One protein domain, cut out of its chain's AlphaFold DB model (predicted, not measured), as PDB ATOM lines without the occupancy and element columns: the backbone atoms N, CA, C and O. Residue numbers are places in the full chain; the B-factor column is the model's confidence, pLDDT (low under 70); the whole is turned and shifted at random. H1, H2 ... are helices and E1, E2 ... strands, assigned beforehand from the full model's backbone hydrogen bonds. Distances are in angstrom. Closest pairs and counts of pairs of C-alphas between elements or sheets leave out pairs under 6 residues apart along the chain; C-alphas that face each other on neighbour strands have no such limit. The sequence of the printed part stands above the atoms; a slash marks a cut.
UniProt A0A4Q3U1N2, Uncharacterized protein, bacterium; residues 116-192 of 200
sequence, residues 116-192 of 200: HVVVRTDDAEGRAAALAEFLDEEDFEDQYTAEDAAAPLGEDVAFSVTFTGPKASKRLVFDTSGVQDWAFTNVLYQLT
ATOM      1  N   HIS A 116      68.294 -78.564  55.785       80.12
ATOM      2  CA  HIS A 116      68.126 -79.834  56.488       80.12
ATOM      3  C   HIS A 116      67.302 -79.646  57.761       80.12
ATOM      4  O   HIS A 116      67.777 -79.104  58.757       80.12
ATOM      5  N   VAL A 117      66.062 -80.124  57.732       82.56
ATOM      6  CA  VAL A 117      65.153 -80.106  58.879       82.56
ATOM      7  C   VAL A 117      65.445 -81.314  59.766       82.56
ATOM      8  O   VAL A 117      65.570 -82.436  59.275       82.56
ATOM      9  N   VAL A 118      65.534 -81.104  61.080       84.88
ATOM     10  CA  VAL A 118      65.693 -82.182  62.065       84.88
ATOM     11  C   VAL A 118      64.513 -82.171  63.026       84.88
ATOM     12  O   VAL A 118      64.320 -81.215  63.773       84.88
ATOM     13  N   VAL A 119      63.763 -83.268  63.048       83.44
ATOM     14  CA  VAL A 119      62.599 -83.486  63.911       83.44
ATOM     15  C   VAL A 119      62.965 -84.519  64.970       83.44
ATOM     16  O   VAL A 119      63.449 -85.604  64.651       83.44
ATOM     17  N   ARG A 120      62.753 -84.205  66.249       84.88
ATOM     18  CA  ARG A 120      62.927 -85.179  67.339       84.88
ATOM     19  C   ARG A 120      61.605 -85.886  67.604       84.88
ATOM     20  O   ARG A 120      60.588 -85.218  67.658       84.88
ATOM     21  N   THR A 121      61.633 -87.204  67.776       84.56
ATOM     22  CA  THR A 121      60.433 -88.037  67.979       84.56
ATOM     23  C   THR A 121      60.792 -89.335  68.704       84.56
ATOM     24  O   THR A 121      61.910 -89.832  68.576       84.56
ATOM     25  N   ASP A 122      59.854 -89.929  69.443       86.94
ATOM     26  CA  ASP A 122      60.054 -91.240  70.077       86.94
ATOM     27  C   ASP A 122      60.036 -92.406  69.068       86.94
ATOM     28  O   ASP A 122      60.629 -93.457  69.334       86.94
ATOM     29  N   ASP A 123      59.413 -92.209  67.902       89.31
ATOM     30  CA  ASP A 123      59.289 -93.200  66.826       89.31
ATOM     31  C   ASP A 123      59.762 -92.630  65.480       89.31
ATOM     32  O   ASP A 123      58.979 -92.262  64.605       89.31
ATOM     33  N   ALA A 124      61.081 -92.525  65.321       90.44
ATOM     34  CA  ALA A 124      61.685 -91.988  64.103       90.44
ATOM     35  C   ALA A 124      61.384 -92.821  62.848       90.44
ATOM     36  O   ALA A 124      61.234 -92.254  61.769       90.44
ATOM     37  N   GLU A 125      61.295 -94.147  62.979       91.62
ATOM     38  CA  GLU A 125      61.025 -95.030  61.843       91.62
ATOM     39  C   GLU A 125      59.571 -94.922  61.391       91.62
ATOM     40  O   GLU A 125      59.331 -94.736  60.201       91.62
ATOM     41  N   GLY A 126      58.617 -94.954  62.330       90.75
ATOM     42  CA  GLY A 126      57.202 -94.772  62.019       90.75
ATOM     43  C   GLY A 126      56.906 -93.400  61.413       90.75
ATOM     44  O   GLY A 126      56.163 -93.312  60.440       90.75
ATOM     45  N   ARG A 127      57.541 -92.330  61.916       89.19
ATOM     46  CA  ARG A 127      57.416 -90.977  61.340       89.19
ATOM     47  C   ARG A 127      57.932 -90.894  59.906       89.19
ATOM     48  O   ARG A 127      57.242 -90.351  59.050       89.19
ATOM     49  N   ALA A 128      59.127 -91.427  59.655       91.62
ATOM     50  CA  ALA A 128      59.704 -91.424  58.317       91.62
ATOM     51  C   ALA A 128      58.868 -92.263  57.341       91.62
ATOM     52  O   ALA A 128      58.662 -91.833  56.212       91.62
ATOM     53  N   ALA A 129      58.354 -93.415  57.786       92.00
ATOM     54  CA  ALA A 129      57.488 -94.270  56.979       92.00
ATOM     55  C   ALA A 129      56.148 -93.600  56.649       92.00
ATOM     56  O   ALA A 129      55.736 -93.641  55.500       92.00
ATOM     57  N   ALA A 130      55.506 -92.938  57.617       91.00
ATOM     58  CA  ALA A 130      54.248 -92.227  57.382       91.00
ATOM     59  C   ALA A 130      54.414 -91.060  56.398       91.00
ATOM     60  O   ALA A 130      53.554 -90.831  55.554       91.00
ATOM     61  N   LEU A 131      55.529 -90.324  56.489       91.19
ATOM     62  CA  LEU A 131      55.809 -89.242  55.548       91.19
ATOM     63  C   LEU A 131      56.151 -89.768  54.144       91.19
ATOM     64  O   LEU A 131      55.750 -89.160  53.161       91.19
ATOM     65  N   ALA A 132      56.868 -90.890  54.052       92.00
ATOM     66  CA  ALA A 132      57.138 -91.578  52.791       92.00
ATOM     67  C   ALA A 132      55.845 -92.098  52.134       92.00
ATOM     68  O   ALA A 132      55.621 -91.842  50.961       92.00
ATOM     69  N   GLU A 133      54.960 -92.740  52.905       93.06
ATOM     70  CA  GLU A 133      53.650 -93.212  52.432       93.06
ATOM     71  C   GLU A 133      52.802 -92.058  51.885       93.06
ATOM     72  O   GLU A 133      52.271 -92.165  50.787       93.06
ATOM     73  N   PHE A 134      52.751 -90.925  52.593       91.44
ATOM     74  CA  PHE A 134      52.086 -89.718  52.097       91.44
ATOM     75  C   PHE A 134      52.670 -89.229  50.761       91.44
ATOM     76  O   PHE A 134      51.922 -88.867  49.860       91.44
ATOM     77  N   LEU A 135      53.999 -89.214  50.615       91.19
ATOM     78  CA  LEU A 135      54.637 -88.801  49.362       91.19
ATOM     79  C   LEU A 135      54.323 -89.764  48.213       91.19
ATOM     80  O   LEU A 135      54.054 -89.306  47.107       91.19
ATOM     81  N   ASP A 136      54.320 -91.068  48.473       92.38
ATOM     82  CA  ASP A 136      53.964 -92.079  47.477       92.38
ATOM     83  C   ASP A 136      52.481 -91.963  47.064       92.38
ATOM     84  O   ASP A 136      52.149 -92.127  45.894       92.38
ATOM     85  N   GLU A 137      51.577 -91.650  48.001       92.00
ATOM     86  CA  GLU A 137      50.153 -91.403  47.711       92.00
ATOM     87  C   GLU A 137      49.921 -90.150  46.850       92.00
ATOM     88  O   GLU A 137      48.938 -90.089  46.108       92.00
ATOM     89  N   GLU A 138      50.828 -89.175  46.924       89.00
ATOM     90  CA  GLU A 138      50.799 -87.924  46.156       89.00
ATOM     91  C   GLU A 138      51.633 -87.990  44.853       89.00
ATOM     92  O   GLU A 138      51.951 -86.953  44.267       89.00
ATOM     93  N   ASP A 139      51.973 -89.197  44.375       89.31
ATOM     94  CA  ASP A 139      52.758 -89.458  43.153       89.31
ATOM     95  C   ASP A 139      54.182 -88.829  43.181       89.31
ATOM     96  O   ASP A 139      54.707 -88.339  42.168       89.31
ATOM     97  N   PHE A 140      54.816 -88.795  44.362       88.69
ATOM     98  CA  PHE A 140      56.175 -88.279  44.577       88.69
ATOM     99  C   PHE A 140      57.227 -89.367  44.864       88.69
ATOM    100  O   PHE A 140      58.338 -89.029  45.280       88.69
ATOM    101  N   GLU A 141      56.944 -90.646  44.615       88.12
ATOM    102  CA  GLU A 141      57.828 -91.775  44.952       88.12
ATOM    103  C   GLU A 141      59.224 -91.694  44.300       88.12
ATOM    104  O   GLU A 141      60.218 -92.147  44.868       88.12
ATOM    105  N   ASP A 142      59.328 -91.045  43.136       86.00
ATOM    106  CA  ASP A 142      60.584 -90.839  42.398       86.00
ATOM    107  C   ASP A 142      61.322 -89.540  42.797       86.00
ATOM    108  O   ASP A 142      62.346 -89.186  42.202       86.00
ATOM    109  N   GLN A 143      60.793 -88.787  43.767       86.38
ATOM    110  CA  GLN A 143      61.279 -87.453  44.144       86.38
ATOM    111  C   GLN A 143      61.945 -87.389  45.520       86.38
ATOM    112  O   GLN A 143      62.280 -86.301  45.989       86.38
ATOM    113  N   TYR A 144      62.143 -88.528  46.177       89.44
ATOM    114  CA  TYR A 144      62.889 -88.592  47.425       89.44
ATOM    115  C   TYR A 144      63.631 -89.921  47.557       89.44
ATOM    116  O   TYR A 144      63.385 -90.893  46.848       89.44
ATOM    117  N   THR A 145      64.572 -89.980  48.492       90.19
ATOM    118  CA  THR A 145      65.178 -91.242  48.927       90.19
ATOM    119  C   THR A 145      65.108 -91.348  50.441       90.19
ATOM    120  O   THR A 145      65.487 -90.422  51.158       90.19
ATOM    121  N   ALA A 146      64.626 -92.489  50.933       90.62
ATOM    122  CA  ALA A 146      64.660 -92.823  52.350       90.62
ATOM    123  C   ALA A 146      65.967 -93.544  52.697       90.62
ATOM    124  O   ALA A 146      66.290 -94.593  52.139       90.62
ATOM    125  N   GLU A 147      66.710 -93.006  53.657       90.44
ATOM    126  CA  GLU A 147      67.998 -93.547  54.078       90.44
ATOM    127  C   GLU A 147      68.203 -93.484  55.597       90.44
ATOM    128  O   GLU A 147      67.448 -92.862  56.355       90.44
ATOM    129  N   ASP A 148      69.232 -94.188  56.066       87.19
ATOM    130  CA  ASP A 148      69.662 -94.097  57.457       87.19
ATOM    131  C   ASP A 148      70.379 -92.762  57.693       87.19
ATOM    132  O   ASP A 148      71.297 -92.401  56.953       87.19
ATOM    133  N   ALA A 149      69.995 -92.034  58.744       86.31
ATOM    134  CA  ALA A 149      70.568 -90.719  59.022       86.31
ATOM    135  C   ALA A 149      72.060 -90.773  59.403       86.31
ATOM    136  O   ALA A 149      72.735 -89.743  59.365       86.31
ATOM    137  N   ALA A 150      72.587 -91.952  59.761       82.69
ATOM    138  CA  ALA A 150      74.012 -92.147  60.011       82.69
ATOM    139  C   ALA A 150      74.870 -92.062  58.734       82.69
ATOM    140  O   ALA A 150      76.085 -91.870  58.829       82.69
ATOM    141  N   ALA A 151      74.269 -92.203  57.546       82.75
ATOM    142  CA  ALA A 151      74.975 -92.006  56.288       82.75
ATOM    143  C   ALA A 151      75.358 -90.520  56.111       82.75
ATOM    144  O   ALA A 151      74.575 -89.630  56.464       82.75
ATOM    145  N   PRO A 152      76.540 -90.204  55.555       81.62
ATOM    146  CA  PRO A 152      76.857 -88.841  55.136       81.62
ATOM    147  C   PRO A 152      75.843 -88.337  54.101       81.62
ATOM    148  O   PRO A 152      75.382 -89.118  53.274       81.62
ATOM    149  N   LEU A 153      75.518 -87.043  54.132       82.00
ATOM    150  CA  LEU A 153      74.740 -86.414  53.063       82.00
ATOM    151  C   LEU A 153      75.555 -86.426  51.763       82.00
ATOM    152  O   LEU A 153      76.742 -86.091  51.775       82.00
ATOM    153  N   GLY A 154      74.920 -86.831  50.664       75.56
ATOM    154  CA  GLY A 154      75.517 -86.766  49.332       75.56
ATOM    155  C   GLY A 154      75.709 -85.323  48.859       75.56
ATOM    156  O   GLY A 154      75.014 -84.417  49.316       75.56
ATOM    157  N   GLU A 155      76.639 -85.113  47.925       73.56
ATOM    158  CA  GLU A 155      76.930 -83.782  47.361       73.56
ATOM    159  C   GLU A 155      75.751 -83.199  46.559       73.56
ATOM    160  O   GLU A 155      75.646 -81.982  46.435       73.56
ATOM    161  N   ASP A 156      74.842 -84.057  46.090       75.19
ATOM    162  CA  ASP A 156      73.682 -83.689  45.270       75.19
ATOM    163  C   ASP A 156      72.383 -83.510  46.083       75.19
ATOM    164  O   ASP A 156      71.310 -83.358  45.503       75.19
ATOM    165  N   VAL A 157      72.439 -83.549  47.422       77.94
ATOM    166  CA  VAL A 157      71.249 -83.366  48.274       77.94
ATOM    167  C   VAL A 157      70.970 -81.880  48.454       77.94
ATOM    168  O   VAL A 157      71.754 -81.188  49.091       77.94
ATOM    169  N   ALA A 158      69.830 -81.396  47.964       75.38
ATOM    170  CA  ALA A 158      69.390 -80.015  48.148       75.38
ATOM    171  C   ALA A 158      68.704 -79.814  49.507       75.38
ATOM    172  O   ALA A 158      68.997 -78.856  50.231       75.38
ATOM    173  N   PHE A 159      67.811 -80.741  49.866       82.81
ATOM    174  CA  PHE A 159      66.987 -80.663  51.067       82.81
ATOM    175  C   PHE A 159      66.908 -82.008  51.781       82.81
ATOM    176  O   PHE A 159      67.060 -83.069  51.174       82.81
ATOM    177  N   SER A 160      66.657 -81.998  53.089       87.81
ATOM    178  CA  SER A 160      66.344 -83.239  53.801       87.81
ATOM    179  C   SER A 160      65.467 -83.018  55.016       87.81
ATOM    180  O   SER A 160      65.583 -81.992  55.682       87.81
ATOM    181  N   VAL A 161      64.731 -84.054  55.401       89.94
ATOM    182  CA  VAL A 161      64.070 -84.143  56.704       89.94
ATOM    183  C   VAL A 161      64.612 -85.348  57.451       89.94
ATOM    184  O   VAL A 161      64.550 -86.470  56.960       89.94
ATOM    185  N   THR A 162      65.160 -85.119  58.641       90.69
ATOM    186  CA  THR A 162      65.710 -86.164  59.506       90.69
ATOM    187  C   THR A 162      64.862 -86.313  60.759       90.69
ATOM    188  O   THR A 162      64.802 -85.402  61.580       90.69
ATOM    189  N   PHE A 163      64.280 -87.490  60.960       90.44
ATOM    190  CA  PHE A 163      63.631 -87.874  62.207       90.44
ATOM    191  C   PHE A 163      64.652 -88.542  63.124       90.44
ATOM    192  O   PHE A 163      65.263 -89.547  62.764       90.44
ATOM    193  N   THR A 164      64.846 -87.984  64.314       88.31
ATOM    194  CA  THR A 164      65.804 -88.463  65.315       88.31
ATOM    195  C   THR A 164      65.058 -88.954  66.543       88.31
ATOM    196  O   THR A 164      64.403 -88.168  67.226       88.31
ATOM    197  N   GLY A 165      65.202 -90.239  66.850       87.00
ATOM    198  CA  GLY A 165      64.649 -90.842  68.054       87.00
ATOM    199  C   GLY A 165      65.694 -91.536  68.916       87.00
ATOM    200  O   GLY A 165      66.863 -91.636  68.543       87.00
ATOM    201  N   PRO A 166      65.292 -92.042  70.093       86.56
ATOM    202  CA  PRO A 166      66.221 -92.618  71.063       86.56
ATOM    203  C   PRO A 166      66.896 -93.910  70.579       86.56
ATOM    204  O   PRO A 166      67.933 -94.293  71.116       86.56
ATOM    205  N   LYS A 167      66.299 -94.607  69.602       86.62
ATOM    206  CA  LYS A 167      66.761 -95.919  69.113       86.62
ATOM    207  C   LYS A 167      67.253 -95.911  67.668       86.62
ATOM    208  O   LYS A 167      68.029 -96.787  67.305       86.62
ATOM    209  N   ALA A 168      66.781 -94.968  66.861       87.12
ATOM    210  CA  ALA A 168      67.045 -94.913  65.431       87.12
ATOM    211  C   ALA A 168      66.929 -93.473  64.932       87.12
ATOM    212  O   ALA A 168      66.318 -92.616  65.576       87.12
ATOM    213  N   SER A 169      67.515 -93.207  63.772       91.75
ATOM    214  CA  SER A 169      67.319 -91.960  63.044       91.75
ATOM    215  C   SER A 169      67.138 -92.275  61.567       91.75
ATOM    216  O   SER A 169      67.867 -93.093  61.008       91.75
ATOM    217  N   LYS A 170      66.144 -91.652  60.946       93.75
ATOM    218  CA  LYS A 170      65.788 -91.862  59.541       93.75
ATOM    219  C   LYS A 170      65.749 -90.531  58.826       93.75
ATOM    220  O   LYS A 170      65.384 -89.524  59.429       93.75
ATOM    221  N   ARG A 171      66.136 -90.528  57.558       93.38
ATOM    222  CA  ARG A 171      66.215 -89.320  56.749       93.38
ATOM    223  C   ARG A 171      65.527 -89.534  55.409       93.38
ATOM    224  O   ARG A 171      65.739 -90.561  54.774       93.38
ATOM    225  N   LEU A 172      64.731 -88.553  55.000       92.19
ATOM    226  CA  LEU A 172      64.286 -88.386  53.621       92.19
ATOM    227  C   LEU A 172      65.152 -87.299  52.987       92.19
ATOM    228  O   LEU A 172      65.278 -86.212  53.560       92.19
ATOM    229  N   VAL A 173      65.777 -87.599  51.852       89.75
ATOM    230  CA  VAL A 173      66.590 -86.648  51.082       89.75
ATOM    231  C   VAL A 173      65.935 -86.320  49.751       89.75
ATOM    232  O   VAL A 173      65.305 -87.181  49.142       89.75
ATOM    233  N   PHE A 174      66.125 -85.073  49.327       87.38
ATOM    234  CA  PHE A 174      65.623 -84.497  48.086       87.38
ATOM    235  C   PHE A 174      66.826 -83.888  47.353       87.38
ATOM    236  O   PHE A 174      67.566 -83.076  47.917       87.38
ATOM    237  N   ASP A 175      67.071 -84.341  46.133       74.31
ATOM    238  CA  ASP A 175      68.168 -83.963  45.256       74.31
ATOM    239  C   ASP A 175      67.938 -82.650  44.483       74.31
ATOM    240  O   ASP A 175      66.896 -81.998  44.558       74.31
ATOM    241  N   THR A 176      68.961 -82.243  43.730       63.12
ATOM    242  CA  THR A 176      68.997 -80.995  42.955       63.12
ATOM    243  C   THR A 176      68.380 -81.087  41.551       63.12
ATOM    244  O   THR A 176      68.603 -80.192  40.734       63.12
ATOM    245  N   SER A 177      67.648 -82.148  41.197       63.78
ATOM    246  CA  SER A 177      67.113 -82.339  39.833       63.78
ATOM    247  C   SER A 177      66.064 -81.292  39.417       63.78
ATOM    248  O   SER A 177      65.690 -81.224  38.244       63.78
ATOM    249  N   GLY A 178      65.594 -80.459  40.356       55.84
ATOM    250  CA  GLY A 178      64.638 -79.370  40.121       55.84
ATOM    251  C   GLY A 178      63.203 -79.841  39.865       55.84
ATOM    252  O   GLY A 178      62.327 -79.027  39.579       55.84
ATOM    253  N   VAL A 179      62.948 -81.150  39.931       54.69
ATOM    254  CA  VAL A 179      61.600 -81.740  39.905       54.69
ATOM    255  C   VAL A 179      61.083 -81.964  41.335       54.69
ATOM    256  O   VAL A 179      59.877 -81.931  41.542       54.69
ATOM    257  N   GLN A 180      61.988 -82.086  42.316       59.66
ATOM    258  CA  GLN A 180      61.722 -82.559  43.685       59.66
ATOM    259  C   GLN A 180      61.273 -81.487  44.688       59.66
ATOM    260  O   GLN A 180      60.898 -81.797  45.819       59.66
ATOM    261  N   ASP A 181      61.258 -80.219  44.281       66.00
ATOM    262  CA  ASP A 181      60.827 -79.131  45.159       66.00
ATOM    263  C   ASP A 181      59.330 -79.226  45.516       66.00
ATOM    264  O   ASP A 181      58.896 -78.740  46.563       66.00
ATOM    265  N   TRP A 182      58.522 -79.878  44.671       74.56
ATOM    266  CA  TRP A 182      57.105 -80.118  44.959       74.56
ATOM    267  C   TRP A 182      56.914 -81.156  46.064       74.56
ATOM    268  O   TRP A 182      56.118 -80.925  46.973       74.56
ATOM    269  N   ALA A 183      57.683 -82.246  46.045       83.62
ATOM    270  CA  ALA A 183      57.667 -83.225  47.126       83.62
ATOM    271  C   ALA A 183      58.085 -82.572  48.452       83.62
ATOM    272  O   ALA A 183      57.367 -82.660  49.449       83.62
ATOM    273  N   PHE A 184      59.195 -81.823  48.457       85.12
ATOM    274  CA  PHE A 184      59.670 -81.175  49.679       85.12
ATOM    275  C   PHE A 184      58.698 -80.109  50.208       85.12
ATOM    276  O   PHE A 184      58.448 -80.057  51.409       85.12
ATOM    277  N   THR A 185      58.089 -79.289  49.348       85.19
ATOM    278  CA  THR A 185      57.088 -78.303  49.801       85.19
ATOM    279  C   THR A 185      55.828 -78.955  50.368       85.19
ATOM    280  O   THR A 185      55.276 -78.441  51.341       85.19
ATOM    281  N   ASN A 186      55.413 -80.118  49.857       86.31
ATOM    282  CA  ASN A 186      54.342 -80.908  50.471       86.31
ATOM    283  C   ASN A 186      54.741 -81.455  51.846       86.31
ATOM    284  O   ASN A 186      53.939 -81.404  52.780       86.31
ATOM    285  N   VAL A 187      55.998 -81.882  52.013       87.94
ATOM    286  CA  VAL A 187      56.535 -82.246  53.331       87.94
ATOM    287  C   VAL A 187      56.491 -81.069  54.305       87.94
ATOM    288  O   VAL A 187      56.115 -81.261  55.460       87.94
ATOM    289  N   LEU A 188      56.844 -79.854  53.870       86.38
ATOM    290  CA  LEU A 188      56.840 -78.683  54.753       86.38
ATOM    291  C   LEU A 188      55.476 -78.471  55.409       86.38
ATOM    292  O   LEU A 188      55.443 -78.216  56.608       86.38
ATOM    293  N   TYR A 189      54.374 -78.634  54.666       84.69
ATOM    294  CA  TYR A 189      53.021 -78.516  55.219       84.69
ATOM    295  C   TYR A 189      52.760 -79.505  56.351       84.69
ATOM    296  O   TYR A 189      52.245 -79.106  57.395       84.69
ATOM    297  N   GLN A 190      53.196 -80.756  56.180       84.62
ATOM    298  CA  GLN A 190      53.061 -81.790  57.205       84.62
ATOM    299  C   GLN A 190      53.853 -81.446  58.473       84.62
ATOM    300  O   GLN A 190      53.456 -81.813  59.572       84.62
ATOM    301  N   LEU A 191      54.972 -80.732  58.328       83.25
ATOM    302  CA  LEU A 191      55.878 -80.379  59.422       83.25
ATOM    303  C   LEU A 191      55.586 -79.024  60.079       83.25
ATOM    304  O   LEU A 191      56.273 -78.672  61.040       83.25
ATOM    305  N   THR A 192      54.632 -78.246  59.560       78.56
ATOM    306  CA  THR A 192      54.307 -76.929  60.128       78.56
ATOM    307  C   THR A 192      53.835 -77.037  61.574       78.56
ATOM    308  O   THR A 192      53.215 -78.019  61.975       78.56
TER     309      THR A 192
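This is residues 116 to 192 of the 200 residues of an uncharacterized protein of bacterium (UniProt A0A4Q3U1N2). A twisted sheet of four strands has two helices, H1 and H2, packed over one face, while the link of residues 149 to 156 arches over the other face, which has no named helix. H1 runs along the inner strands E3 and E4, and H2, lying mainly over E3, meets it near the last residues of H1 and the first of H2, at a steep angle of 50 degrees. The printed part has 77 residues with two named helices and four named strands, in the order E1, H1, E2, E3, E4, H2. The sheet has the order E1, E3, E4, E2 and is mixed, and the class is mixed, helices and strands. The whole is compact, with a radius of gyration of the C-alphas of 11.5 A and spans of 34 by 27 by 19 A.

E1 is residues 116 to 120, beginning at C-alpha 116 at (68.126, -79.834, 56.488). H1, residues 124 to 137, is 20.1 A long from first to last C-alpha and ends at C-alpha 137 at (50.153, -91.403, 47.711). E2 is residues 145 to 148. E3, residues 157 to 164, is 18.6 A long, and E4, residues 169 to 175, is 19.5 A. H2, residues 181 to 191, is 15.1 A long and ends at C-alpha 191 at (55.878, -80.379, 59.422).

E1 and E3 are parallel, with N 117 and O 160 2.8 A apart, within hydrogen-bond range. E3 and E4 form an antiparallel hairpin, with N 161 and O 172 at 2.9 A. E4 and E2 are antiparallel, with N 147 and O 171 at 2.9 A. E1 and E2, the edge strands, are apart. E1, H1 and E2 make a split strand-helix-strand unit, two strands running the same way with E3 and E4 between them in the sheet; its crossover is right-handed. H1 is on the sheet, over E3 and E4, at a height of 9.2 A, and its closest C-alphas to E4 are those of Ala 124 and Ser 169, 5.7 A apart. H2 is on the same face at a height of 9.9 A, over E3 and only just over E1, on which 3 of its C-alphas fall. H1, with residues 131 to 135 alone, touches H2, opposite ways at a steep tilt of 50 degrees; the closest C-alphas are those of Leu 135 and Ala 183, 6.7 A. In H1 every O i to N i+4 pair is within hydrogen-bond range, in H2 6 of 7.

The two C-alphas farthest apart are those of Pro 166 and Gly 178, 33.7 A. The printed part has no cut and no long link. Its mean pLDDT is 84.5, and residues 176 to 181, of which 181 belongs to H2, are under 70.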